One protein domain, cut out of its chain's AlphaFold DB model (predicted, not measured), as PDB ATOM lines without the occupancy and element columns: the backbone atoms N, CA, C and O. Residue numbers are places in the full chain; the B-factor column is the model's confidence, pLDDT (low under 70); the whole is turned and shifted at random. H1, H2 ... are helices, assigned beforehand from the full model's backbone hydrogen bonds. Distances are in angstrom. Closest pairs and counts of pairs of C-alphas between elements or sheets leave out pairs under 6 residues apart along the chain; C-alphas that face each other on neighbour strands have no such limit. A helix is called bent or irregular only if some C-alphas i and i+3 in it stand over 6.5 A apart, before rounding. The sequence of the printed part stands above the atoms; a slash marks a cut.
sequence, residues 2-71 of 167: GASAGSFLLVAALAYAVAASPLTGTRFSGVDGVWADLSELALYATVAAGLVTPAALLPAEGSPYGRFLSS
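What this domain is: This is residues 2 to 71 of the 167 residues of an uncharacterized protein of Microbispora sp. GKU 823 (UniProt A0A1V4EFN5). A long helical hairpin makes the rod: H1 and the much longer H2 are side by side and run opposite ways, with a long loop joining them at one end and the small helix H3 at the other end, set steeply to both. The printed part has 70 residues, with three named helices in the order H1, H2, H3 and no named strand; its class is all helix. The whole is loose, with a radius of gyration of the C-alphas of 15.1 A and spans of 48 by 21 by 16 A.

Where its parts are: H1 takes residues 5 to 19 and is 21.0 A long from first to last C-alpha; C-alpha 5 is at (103.408, 142.863, 133.688). H2 takes residues 31 to 57 and measures 37.8 A, starting from C-alpha 31 at (129.796, 115.754, 135.374). It is irregular, with C-alphas 32 and 35 standing 8.4 A apart, and has a kink of 30 degrees near residue 51. H3 takes residues 64 to 69, 8.8 A, and ends with C-alpha 69 at (96.070, 134.540, 140.143).

How they stand to each other: H1 and H2 form a helical hairpin and touch, their closest C-alphas being those of Ala 12 and Val 47, 4.2 A apart. They run opposite ways at a shallow tilt of 15 degrees. H2 and H3 only just touch, with 3 pairs of C-alphas within 8 A, the closest those of Ala 55 and Gly 66 at 6.7 A; H2 does so with residues 54 to 55 alone. Their tilt of 69 degrees is steep, only just short of about perpendicular, and they run opposite ways. H1 and H3 are close but not clearly touching, with the closest C-alphas, those of Ala 5 and Tyr 65, 7.4 A apart. In H1 and H3 every O i to N i+4 pair is within hydrogen-bond range; in H2, 19 of 23 are.

The domain as a whole: The two C-alphas farthest apart, those of Asp 32 and Gly 62, are 48.0 A apart. The printed part has no cut. The link from H1 to H2, 11 residues, is long; that from H2 to H3, 6 residues, is short. The mean pLDDT of the printed part is 73.8, and 19 residues are under 70: residues 2 to 3, 19 to 20, 22 to 32 and 59 to 62.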
ATOM      1  N   GLY A   2     107.719 152.518 133.610       48.97
ATOM      2  CA  GLY A   2     106.963 151.452 134.271       48.97
ATOM      3  C   GLY A   2     106.978 150.191 133.416       48.97
ATOM      4  O   GLY A   2     106.283 150.133 132.406       48.97
ATOM      5  N   ALA A   3     107.790 149.205 133.788       59.16
ATOM      6  CA  ALA A   3     107.735 147.889 133.170       59.16
ATOM      7  C   ALA A   3     106.348 147.285 133.445       59.16
ATOM      8  O   ALA A   3     105.958 147.090 134.597       59.16
ATOM      9  N   SER A   4     105.575 147.048 132.386       71.19
ATOM     10  CA  SER A   4     104.255 146.427 132.500       71.19
ATOM     11  C   SER A   4     104.406 144.930 132.792       71.19
ATOM     12  O   SER A   4     105.393 144.315 132.384       71.19
ATOM     13  N   ALA A   5     103.420 144.314 133.455       70.94
ATOM     14  CA  ALA A   5     103.408 142.863 133.688       70.94
ATOM     15  C   ALA A   5     103.647 142.055 132.396       70.94
ATOM     16  O   ALA A   5     104.290 141.010 132.430       70.94
ATOM     17  N   GLY A   6     103.184 142.572 131.251       75.06
ATOM     18  CA  GLY A   6     103.386 141.955 129.941       75.06
ATOM     19  C   GLY A   6     104.857 141.828 129.545       75.06
ATOM     20  O   GLY A   6     105.242 140.799 129.005       75.06
ATOM     21  N   SER A   7     105.701 142.811 129.868       78.56
ATOM     22  CA  SER A   7     107.137 142.756 129.556       78.56
ATOM     23  C   SER A   7     107.846 141.639 130.326       78.56
ATOM     24  O   SER A   7     108.632 140.903 129.738       78.56
ATOM     25  N   PHE A   8     107.525 141.452 131.610       77.56
ATOM     26  CA  PHE A   8     108.087 140.360 132.413       77.56
ATOM     27  C   PHE A   8     107.623 138.981 131.930       77.56
ATOM     28  O   PHE A   8     108.429 138.055 131.852       77.56
ATOM     29  N   LEU A   9     106.349 138.856 131.543       80.31
ATOM     30  CA  LEU A   9     105.811 137.618 130.977       80.31
ATOM     31  C   LEU A   9     106.415 137.295 129.609       80.31
ATOM     32  O   LEU A   9     106.689 136.132 129.335       80.31
ATOM     33  N   LEU A  10     106.658 138.302 128.768       81.44
ATOM     34  CA  LEU A  10     107.337 138.114 127.485       81.44
ATOM     35  C   LEU A  10     108.779 137.646 127.678       81.44
ATOM     36  O   LEU A  10     109.197 136.703 127.014       81.44
ATOM     37  N   VAL A  11     109.521 138.247 128.613       79.81
ATOM     38  CA  VAL A  11     110.879 137.794 128.954       79.81
ATOM     39  C   VAL A  11     110.852 136.357 129.478       79.81
ATOM     40  O   VAL A  11     111.651 135.541 129.029       79.81
ATOM     41  N   ALA A  12     109.906 136.014 130.358       78.00
ATOM     42  CA  ALA A  12     109.738 134.646 130.840       78.00
ATOM     43  C   ALA A  12     109.389 133.668 129.705       78.00
ATOM     44  O   ALA A  12     109.959 132.586 129.632       78.00
ATOM     45  N   ALA A  13     108.495 134.044 128.789       80.12
ATOM     46  CA  ALA A  13     108.109 133.206 127.656       80.12
ATOM     47  C   ALA A  13     109.279 132.972 126.688       80.12
ATOM     48  O   ALA A  13     109.494 131.845 126.249       80.12
ATOM     49  N   LEU A  14     110.063 134.013 126.393       79.56
ATOM     50  CA  LEU A  14     111.256 133.906 125.554       79.56
ATOM     51  C   LEU A  14     112.343 133.062 126.227       79.56
ATOM     52  O   LEU A  14     112.893 132.168 125.594       79.56
ATOM     53  N   ALA A  15     112.607 133.285 127.518       77.75
ATOM     54  CA  ALA A  15     113.548 132.470 128.281       77.75
ATOM     55  C   ALA A  15     113.114 130.995 128.327       77.75
ATOM     56  O   ALA A  15     113.943 130.104 128.155       77.75
ATOM     57  N   TYR A  16     111.812 130.730 128.475       77.88
ATOM     58  CA  TYR A  16     111.260 129.378 128.425       77.88
ATOM     59  C   TYR A  16     111.405 128.742 127.037       77.88
ATOM     60  O   TYR A  16     111.772 127.576 126.941       77.88
ATOM     61  N   ALA A  17     111.177 129.495 125.957       79.12
ATOM     62  CA  ALA A  17     111.379 129.000 124.596       79.12
ATOM     63  C   ALA A  17     112.845 128.601 124.343       79.12
ATOM     64  O   ALA A  17     113.103 127.579 123.709       79.12
ATOM     65  N   VAL A  18     113.798 129.362 124.892       74.19
ATOM     66  CA  VAL A  18     115.227 129.020 124.840       74.19
ATOM     67  C   VAL A  18     115.527 127.780 125.690       74.19
ATOM     68  O   VAL A  18     116.200 126.873 125.209       74.19
ATOM     69  N   ALA A  19     114.976 127.677 126.904       68.19
ATOM     70  CA  ALA A  19     115.138 126.503 127.771       68.19
ATOM     71  C   ALA A  19     114.497 125.221 127.204       68.19
ATOM     72  O   ALA A  19     114.925 124.112 127.506       68.19
ATOM     73  N   ALA A  20     113.452 125.356 126.386       68.00
ATOM     74  CA  ALA A  20     112.788 124.233 125.729       68.00
ATOM     75  C   ALA A  20     113.520 123.751 124.464       68.00
ATOM     76  O   ALA A  20     113.162 122.714 123.905       68.00
ATOM     77  N   SER A  21     114.521 124.500 123.993       73.00
ATOM     78  CA  SER A  21     115.292 124.157 122.802       73.00
ATOM     79  C   SER A  21     116.459 123.212 123.137       73.00
ATOM     80  O   SER A  21     117.012 123.290 124.233       73.00
ATOM     81  N   PRO A  22     116.907 122.358 122.195       61.09
ATOM     82  CA  PRO A  22     118.027 121.431 122.413       61.09
ATOM     83  C   PRO A  22     119.383 122.118 122.681       61.09
ATOM     84  O   PRO A  22     120.384 121.438 122.894       61.09
ATOM     85  N   LEU A  23     119.428 123.457 122.704       52.88
ATOM     86  CA  LEU A  23     120.604 124.251 123.068       52.88
ATOM     87  C   LEU A  23     121.053 124.045 124.522       52.88
ATOM     88  O   LEU A  23     122.200 124.346 124.833       52.88
ATOM     89  N   THR A  24     120.193 123.529 125.404       52.16
ATOM     90  CA  THR A  24     120.539 123.245 126.811       52.16
ATOM     91  C   THR A  24     121.114 121.845 127.042       52.16
ATOM     92  O   THR A  24     121.404 121.481 128.175       52.16
ATOM     93  N   GLY A  25     121.372 121.084 125.974       52.94
ATOM     94  CA  GLY A  25     122.015 119.776 126.066       52.94
ATOM     95  C   GLY A  25     121.067 118.654 126.494       52.94
ATOM     96  O   GLY A  25     119.856 118.827 126.642       52.94
ATOM     97  N   THR A  26     121.618 117.449 126.628       59.12
ATOM     98  CA  THR A  26     120.871 116.287 127.111       59.12
ATOM     99  C   THR A  26     120.524 116.480 128.579       59.12
ATOM    100  O   THR A  26     121.416 116.633 129.414       59.12
ATOM    101  N   ARG A  27     119.229 116.427 128.909       57.81
ATOM    102  CA  ARG A  27     118.791 116.321 130.304       57.81
ATOM    103  C   ARG A  27     119.405 115.041 130.862       57.81
ATOM    104  O   ARG A  27     119.180 113.987 130.273       57.81
ATOM    105  N   PHE A  28     120.201 115.149 131.930       53.44
ATOM    106  CA  PHE A  28     121.080 114.092 132.472       53.44
ATOM    107  C   PHE A  28     122.411 113.887 131.731       53.44
ATOM    108  O   PHE A  28     122.857 112.759 131.519       53.44
ATOM    109  N   SER A  29     123.083 114.980 131.381       54.91
ATOM    110  CA  SER A  29     124.531 114.942 131.161       54.91
ATOM    111  C   SER A  29     125.186 114.746 132.536       54.91
ATOM    112  O   SER A  29     124.758 115.371 133.497       54.91
ATOM    113  N   GLY A  30     126.151 113.845 132.698       61.88
ATOM    114  CA  GLY A  30     126.849 113.680 133.980       61.88
ATOM    115  C   GLY A  30     127.704 114.904 134.349       61.88
ATOM    116  O   GLY A  30     127.421 116.039 133.973       61.88
ATOM    117  N   VAL A  31     128.833 114.683 135.027       61.44
ATOM    118  CA  VAL A  31     129.796 115.754 135.374       61.44
ATOM    119  C   VAL A  31     130.331 116.500 134.130       61.44
ATOM    120  O   VAL A  31     130.818 117.622 134.236       61.44
ATOM    121  N   ASP A  32     130.161 115.931 132.937       66.88
ATOM    122  CA  ASP A  32     130.582 116.512 131.658       66.88
ATOM    123  C   ASP A  32     129.709 117.702 131.195       66.88
ATOM    124  O   ASP A  32     130.093 118.431 130.281       66.88
ATOM    125  N   GLY A  33     128.547 117.926 131.827       71.56
ATOM    126  CA  GLY A  33     127.532 118.901 131.406       71.56
ATOM    127  C   GLY A  33     127.313 120.102 132.329       71.56
ATOM    128  O   GLY A  33     126.354 120.837 132.115       71.56
ATOM    129  N   VAL A  34     128.177 120.350 133.324       79.19
ATOM    130  CA  VAL A  34     127.935 121.371 134.373       79.19
ATOM    131  C   VAL A  34     127.574 122.750 133.803       79.19
ATOM    132  O   VAL A  34     126.679 123.417 134.313       79.19
ATOM    133  N   TRP A  35     128.230 123.191 132.726       77.50
ATOM    134  CA  TRP A  35     127.920 124.481 132.095       77.50
ATOM    135  C   TRP A  35     126.541 124.519 131.426       77.50
ATOM    136  O   TRP A  35     125.882 125.562 131.444       77.50
ATOM    137  N   ALA A  36     126.097 123.397 130.860       75.88
ATOM    138  CA  ALA A  36     124.769 123.266 130.276       75.88
ATOM    139  C   ALA A  36     123.698 123.273 131.377       75.88
ATOM    140  O   ALA A  36     122.758 124.062 131.293       75.88
ATOM    141  N   ASP A  37     123.917 122.526 132.464       77.19
ATOM    142  CA  ASP A  37     123.019 122.486 133.625       77.19
ATOM    143  C   ASP A  37     122.900 123.857 134.310       77.19
ATOM    144  O   ASP A  37     121.808 124.296 134.666       77.19
ATOM    145  N   LEU A  38     124.018 124.579 134.467       83.75
ATOM    146  CA  LEU A  38     124.019 125.941 135.012       83.75
ATOM    147  C   LEU A  38     123.258 126.915 134.108       83.75
ATOM    148  O   LEU A  38     122.555 127.795 134.608       83.75
ATOM    149  N   SER A  39     123.378 126.759 132.789       80.25
ATOM    150  CA  SER A  39     122.642 127.574 131.820       80.25
ATOM    151  C   SER A  39     121.145 127.266 131.861       80.25
ATOM    152  O   SER A  39     120.334 128.190 131.892       80.25
ATOM    153  N   GLU A  40     120.769 125.987 131.937       79.69
ATOM    154  CA  GLU A  40     119.380 125.550 132.114       79.69
ATOM    155  C   GLU A  40     118.795 126.112 133.416       79.69
ATOM    156  O   GLU A  40     117.725 126.726 133.412       79.69
ATOM    157  N   LEU A  41     119.538 126.005 134.521       85.31
ATOM    158  CA  LEU A  41     119.145 126.559 135.810       85.31
ATOM    159  C   LEU A  41     118.977 128.083 135.753       85.31
ATOM    160  O   LEU A  41     117.991 128.605 136.273       85.31
ATOM    161  N   ALA A  42     119.899 128.803 135.112       85.38
ATOM    162  CA  ALA A  42     119.822 130.256 134.966       85.38
ATOM    163  C   ALA A  42     118.617 130.690 134.114       85.38
ATOM    164  O   ALA A  42     117.937 131.668 134.445       85.38
ATOM    165  N   LEU A  43     118.307 129.949 133.047       83.25
ATOM    166  CA  LEU A  43     117.119 130.188 132.230       83.25
ATOM    167  C   LEU A  43     115.845 129.964 133.045       83.25
ATOM    168  O   LEU A  43     114.992 130.851 133.084       83.25
ATOM    169  N   TYR A  44     115.730 128.850 133.772       83.19
ATOM    170  CA  TYR A  44     114.573 128.615 134.639       83.19
ATOM    171  C   TYR A  44     114.468 129.629 135.778       83.19
ATOM    172  O   TYR A  44     113.362 130.065 136.096       83.19
ATOM    173  N   ALA A  45     115.588 130.066 136.357       86.00
ATOM    174  CA  ALA A  45     115.601 131.143 137.342       86.00
ATOM    175  C   ALA A  45     115.077 132.456 136.741       86.00
ATOM    176  O   ALA A  45     114.295 133.158 137.380       86.00
ATOM    177  N   THR A  46     115.433 132.756 135.490       84.81
ATOM    178  CA  THR A  46     114.927 133.924 134.752       84.81
ATOM    179  C   THR A  46     113.425 133.814 134.487       84.81
ATOM    180  O   THR A  46     112.689 134.775 134.714       84.81
ATOM    181  N   VAL A  47     112.940 132.637 134.075       83.75
ATOM    182  CA  VAL A  47     111.503 132.358 133.908       83.75
ATOM    183  C   VAL A  47     110.761 132.550 135.232       83.75
ATOM    184  O   VAL A  47     109.755 133.260 135.284       83.75
ATOM    185  N   ALA A  48     111.275 131.966 136.317       84.31
ATOM    186  CA  ALA A  48     110.696 132.081 137.650       84.31
ATOM    187  C   ALA A  48     110.662 133.541 138.120       84.31
ATOM    188  O   ALA A  48     109.619 134.017 138.566       84.31
ATOM    189  N   ALA A  49     111.758 134.284 137.950       83.50
ATOM    190  CA  ALA A  49     111.818 135.705 138.267       83.50
ATOM    191  C   ALA A  49     110.795 136.502 137.447       83.50
ATOM    192  O   ALA A  49     110.050 137.296 138.018       83.50
ATOM    193  N   GLY A  50     110.685 136.261 136.139       82.00
ATOM    194  CA  GLY A  50     109.713 136.932 135.273       82.00
ATOM    195  C   GLY A  50     108.251 136.626 135.624       82.00
ATOM    196  O   GLY A  50     107.400 137.500 135.492       82.00
ATOM    197  N   LEU A  51     107.949 135.431 136.138       82.75
ATOM    198  CA  LEU A  51     106.606 135.067 136.612       82.75
ATOM    199  C   LEU A  51     106.289 135.633 138.008       82.75
ATOM    200  O   LEU A  51     105.162 136.069 138.259       82.75
ATOM    201  N   VAL A  52     107.266 135.638 138.919       83.19
ATOM    202  CA  VAL A  52     107.082 136.050 140.323       83.19
ATOM    203  C   VAL A  52     107.134 137.569 140.487       83.19
ATOM    204  O   VAL A  52     106.326 138.126 141.226       83.19
ATOM    205  N   THR A  53     108.021 138.262 139.771       83.06
ATOM    206  CA  THR A  53     108.192 139.726 139.848       83.06
ATOM    207  C   THR A  53     106.877 140.494 139.664       83.06
ATOM    208  O   THR A  53     106.559 141.316 140.524       83.06
ATOM    209  N   PRO A  54     106.046 140.234 138.633       76.31
ATOM    210  CA  PRO A  54     104.774 140.933 138.488       76.31
ATOM    211  C   PRO A  54     103.733 140.540 139.540       76.31
ATOM    212  O   PRO A  54     102.836 141.330 139.807       76.31
ATOM    213  N   ALA A  55     103.833 139.358 140.155       77.31
ATOM    214  CA  ALA A  55     102.968 138.994 141.279       77.31
ATOM    215  C   ALA A  55     103.389 139.688 142.587       77.31
ATOM    216  O   ALA A  55     102.539 139.965 143.426       77.31
ATOM    217  N   ALA A  56     104.690 139.935 142.767       78.75
ATOM    218  CA  ALA A  56     105.258 140.458 144.006       78.75
ATOM    219  C   ALA A  56     105.360 141.992 144.040       78.75
ATOM    220  O   ALA A  56     105.170 142.582 145.100       78.75
ATOM    221  N   LEU A  57     105.673 142.636 142.908       76.31
ATOM    222  CA  LEU A  57     105.952 144.075 142.850       76.31
ATOM    223  C   LEU A  57     104.804 144.916 142.283       76.31
ATOM    224  O   LEU A  57     104.753 146.112 142.566       76.31
ATOM    225  N   LEU A  58     103.908 144.347 141.466       73.75
ATOM    226  CA  LEU A  58     102.796 145.118 140.910       73.75
ATOM    227  C   LEU A  58     101.567 145.031 141.828       73.75
ATOM    228  O   LEU A  58     101.242 143.944 142.310       73.75
ATOM    229  N   PRO A  59     100.838 146.146 142.029       65.88
ATOM    230  CA  PRO A  59      99.569 146.126 142.739       65.88
ATOM    231  C   PRO A  59      98.623 145.099 142.108       65.88
ATOM    232  O   PRO A  59      98.329 145.148 140.911       65.88
ATOM    233  N   ALA A  60      98.145 144.156 142.921       62.75
ATOM    234  CA  ALA A  60      97.193 143.133 142.485       62.75
ATOM    235  C   ALA A  60      95.857 143.746 142.018       62.75
ATOM    236  O   ALA A  60      95.112 143.132 141.249       62.75
ATOM    237  N   GLU A  61      95.567 144.964 142.471       59.34
ATOM    238  CA  GLU A  61      94.342 145.707 142.214       59.34
ATOM    239  C   GLU A  61      94.397 146.352 140.821       59.34
ATOM    240  O   GLU A  61      95.020 147.386 140.609       59.34
ATOM    241  N   GLY A  62      93.769 145.695 139.842       62.03
ATOM    242  CA  GLY A  62      93.569 146.229 138.487       62.03
ATOM    243  C   GLY A  62      94.374 145.547 137.377       62.03
ATOM    244  O   GLY A  62      94.040 145.709 136.206       62.03
ATOM    245  N   SER A  63      95.376 144.724 137.704       72.62
ATOM    246  CA  SER A  63      96.119 143.956 136.694       72.62
ATOM    247  C   SER A  63      95.370 142.671 136.288       72.62
ATOM    248  O   SER A  63      94.957 141.906 137.167       72.62
ATOM    249  N   PRO A  64      95.233 142.356 134.980       75.62
ATOM    250  CA  PRO A  64      94.622 141.100 134.527       75.62
ATOM    251  C   PRO A  64      95.361 139.865 135.069       75.62
ATOM    252  O   PRO A  64      94.728 138.849 135.357       75.62
ATOM    253  N   TYR A  65      96.675 139.974 135.295       76.50
ATOM    254  CA  TYR A  65      97.497 138.925 135.902       76.50
ATOM    255  C   TYR A  65      97.114 138.678 137.370       76.50
ATOM    256  O   TYR A  65      96.834 137.546 137.759       76.50
ATOM    257  N   GLY A  66      96.986 139.741 138.173       76.69
ATOM    258  CA  GLY A  66      96.533 139.642 139.565       76.69
ATOM    259  C   GLY A  66      95.115 139.071 139.685       76.69
ATOM    260  O   GLY A  66      94.841 138.232 140.548       76.69
ATOM    261  N   ARG A  67      94.214 139.442 138.766       78.31
ATOM    262  CA  ARG A  67      92.849 138.889 138.693       78.31
ATOM    263  C   ARG A  67      92.833 137.400 138.330       78.31
ATOM    264  O   ARG A  67      92.024 136.648 138.871       78.31
ATOM    265  N   PHE A  68      93.732 136.958 137.453       80.50
ATOM    266  CA  PHE A  68      93.887 135.543 137.117       80.50
ATOM    267  C   PHE A  68      94.428 134.730 138.305       80.50
ATOM    268  O   PHE A  68      93.837 133.709 138.667       80.50
ATOM    269  N   LEU A  69      95.483 135.214 138.976       79.19
ATOM    270  CA  LEU A  69      96.070 134.540 140.143       79.19
ATOM    271  C   LEU A  69      95.130 134.495 141.356       79.19
ATOM    272  O   LEU A  69      95.139 133.527 142.116       79.19
ATOM    273  N   SER A  70      94.286 135.512 141.532       81.25
ATOM    274  CA  SER A  70      93.283 135.553 142.607       81.25
ATOM    275  C   SER A  70      92.017 134.739 142.310       81.25
ATOM    276  O   SER A  70      91.156 134.599 143.186       81.25
ATOM    277  N   SER A  71      91.901 134.153 141.111       84.81
ATOM    278  CA  SER A  71      90.749 133.337 140.728       84.81
ATOM    279  C   SER A  71      90.573 132.114 141.637       84.81
ATOM    280  O   SER A  71      91.522 131.528 142.167       84.81
TER     281      SER A  71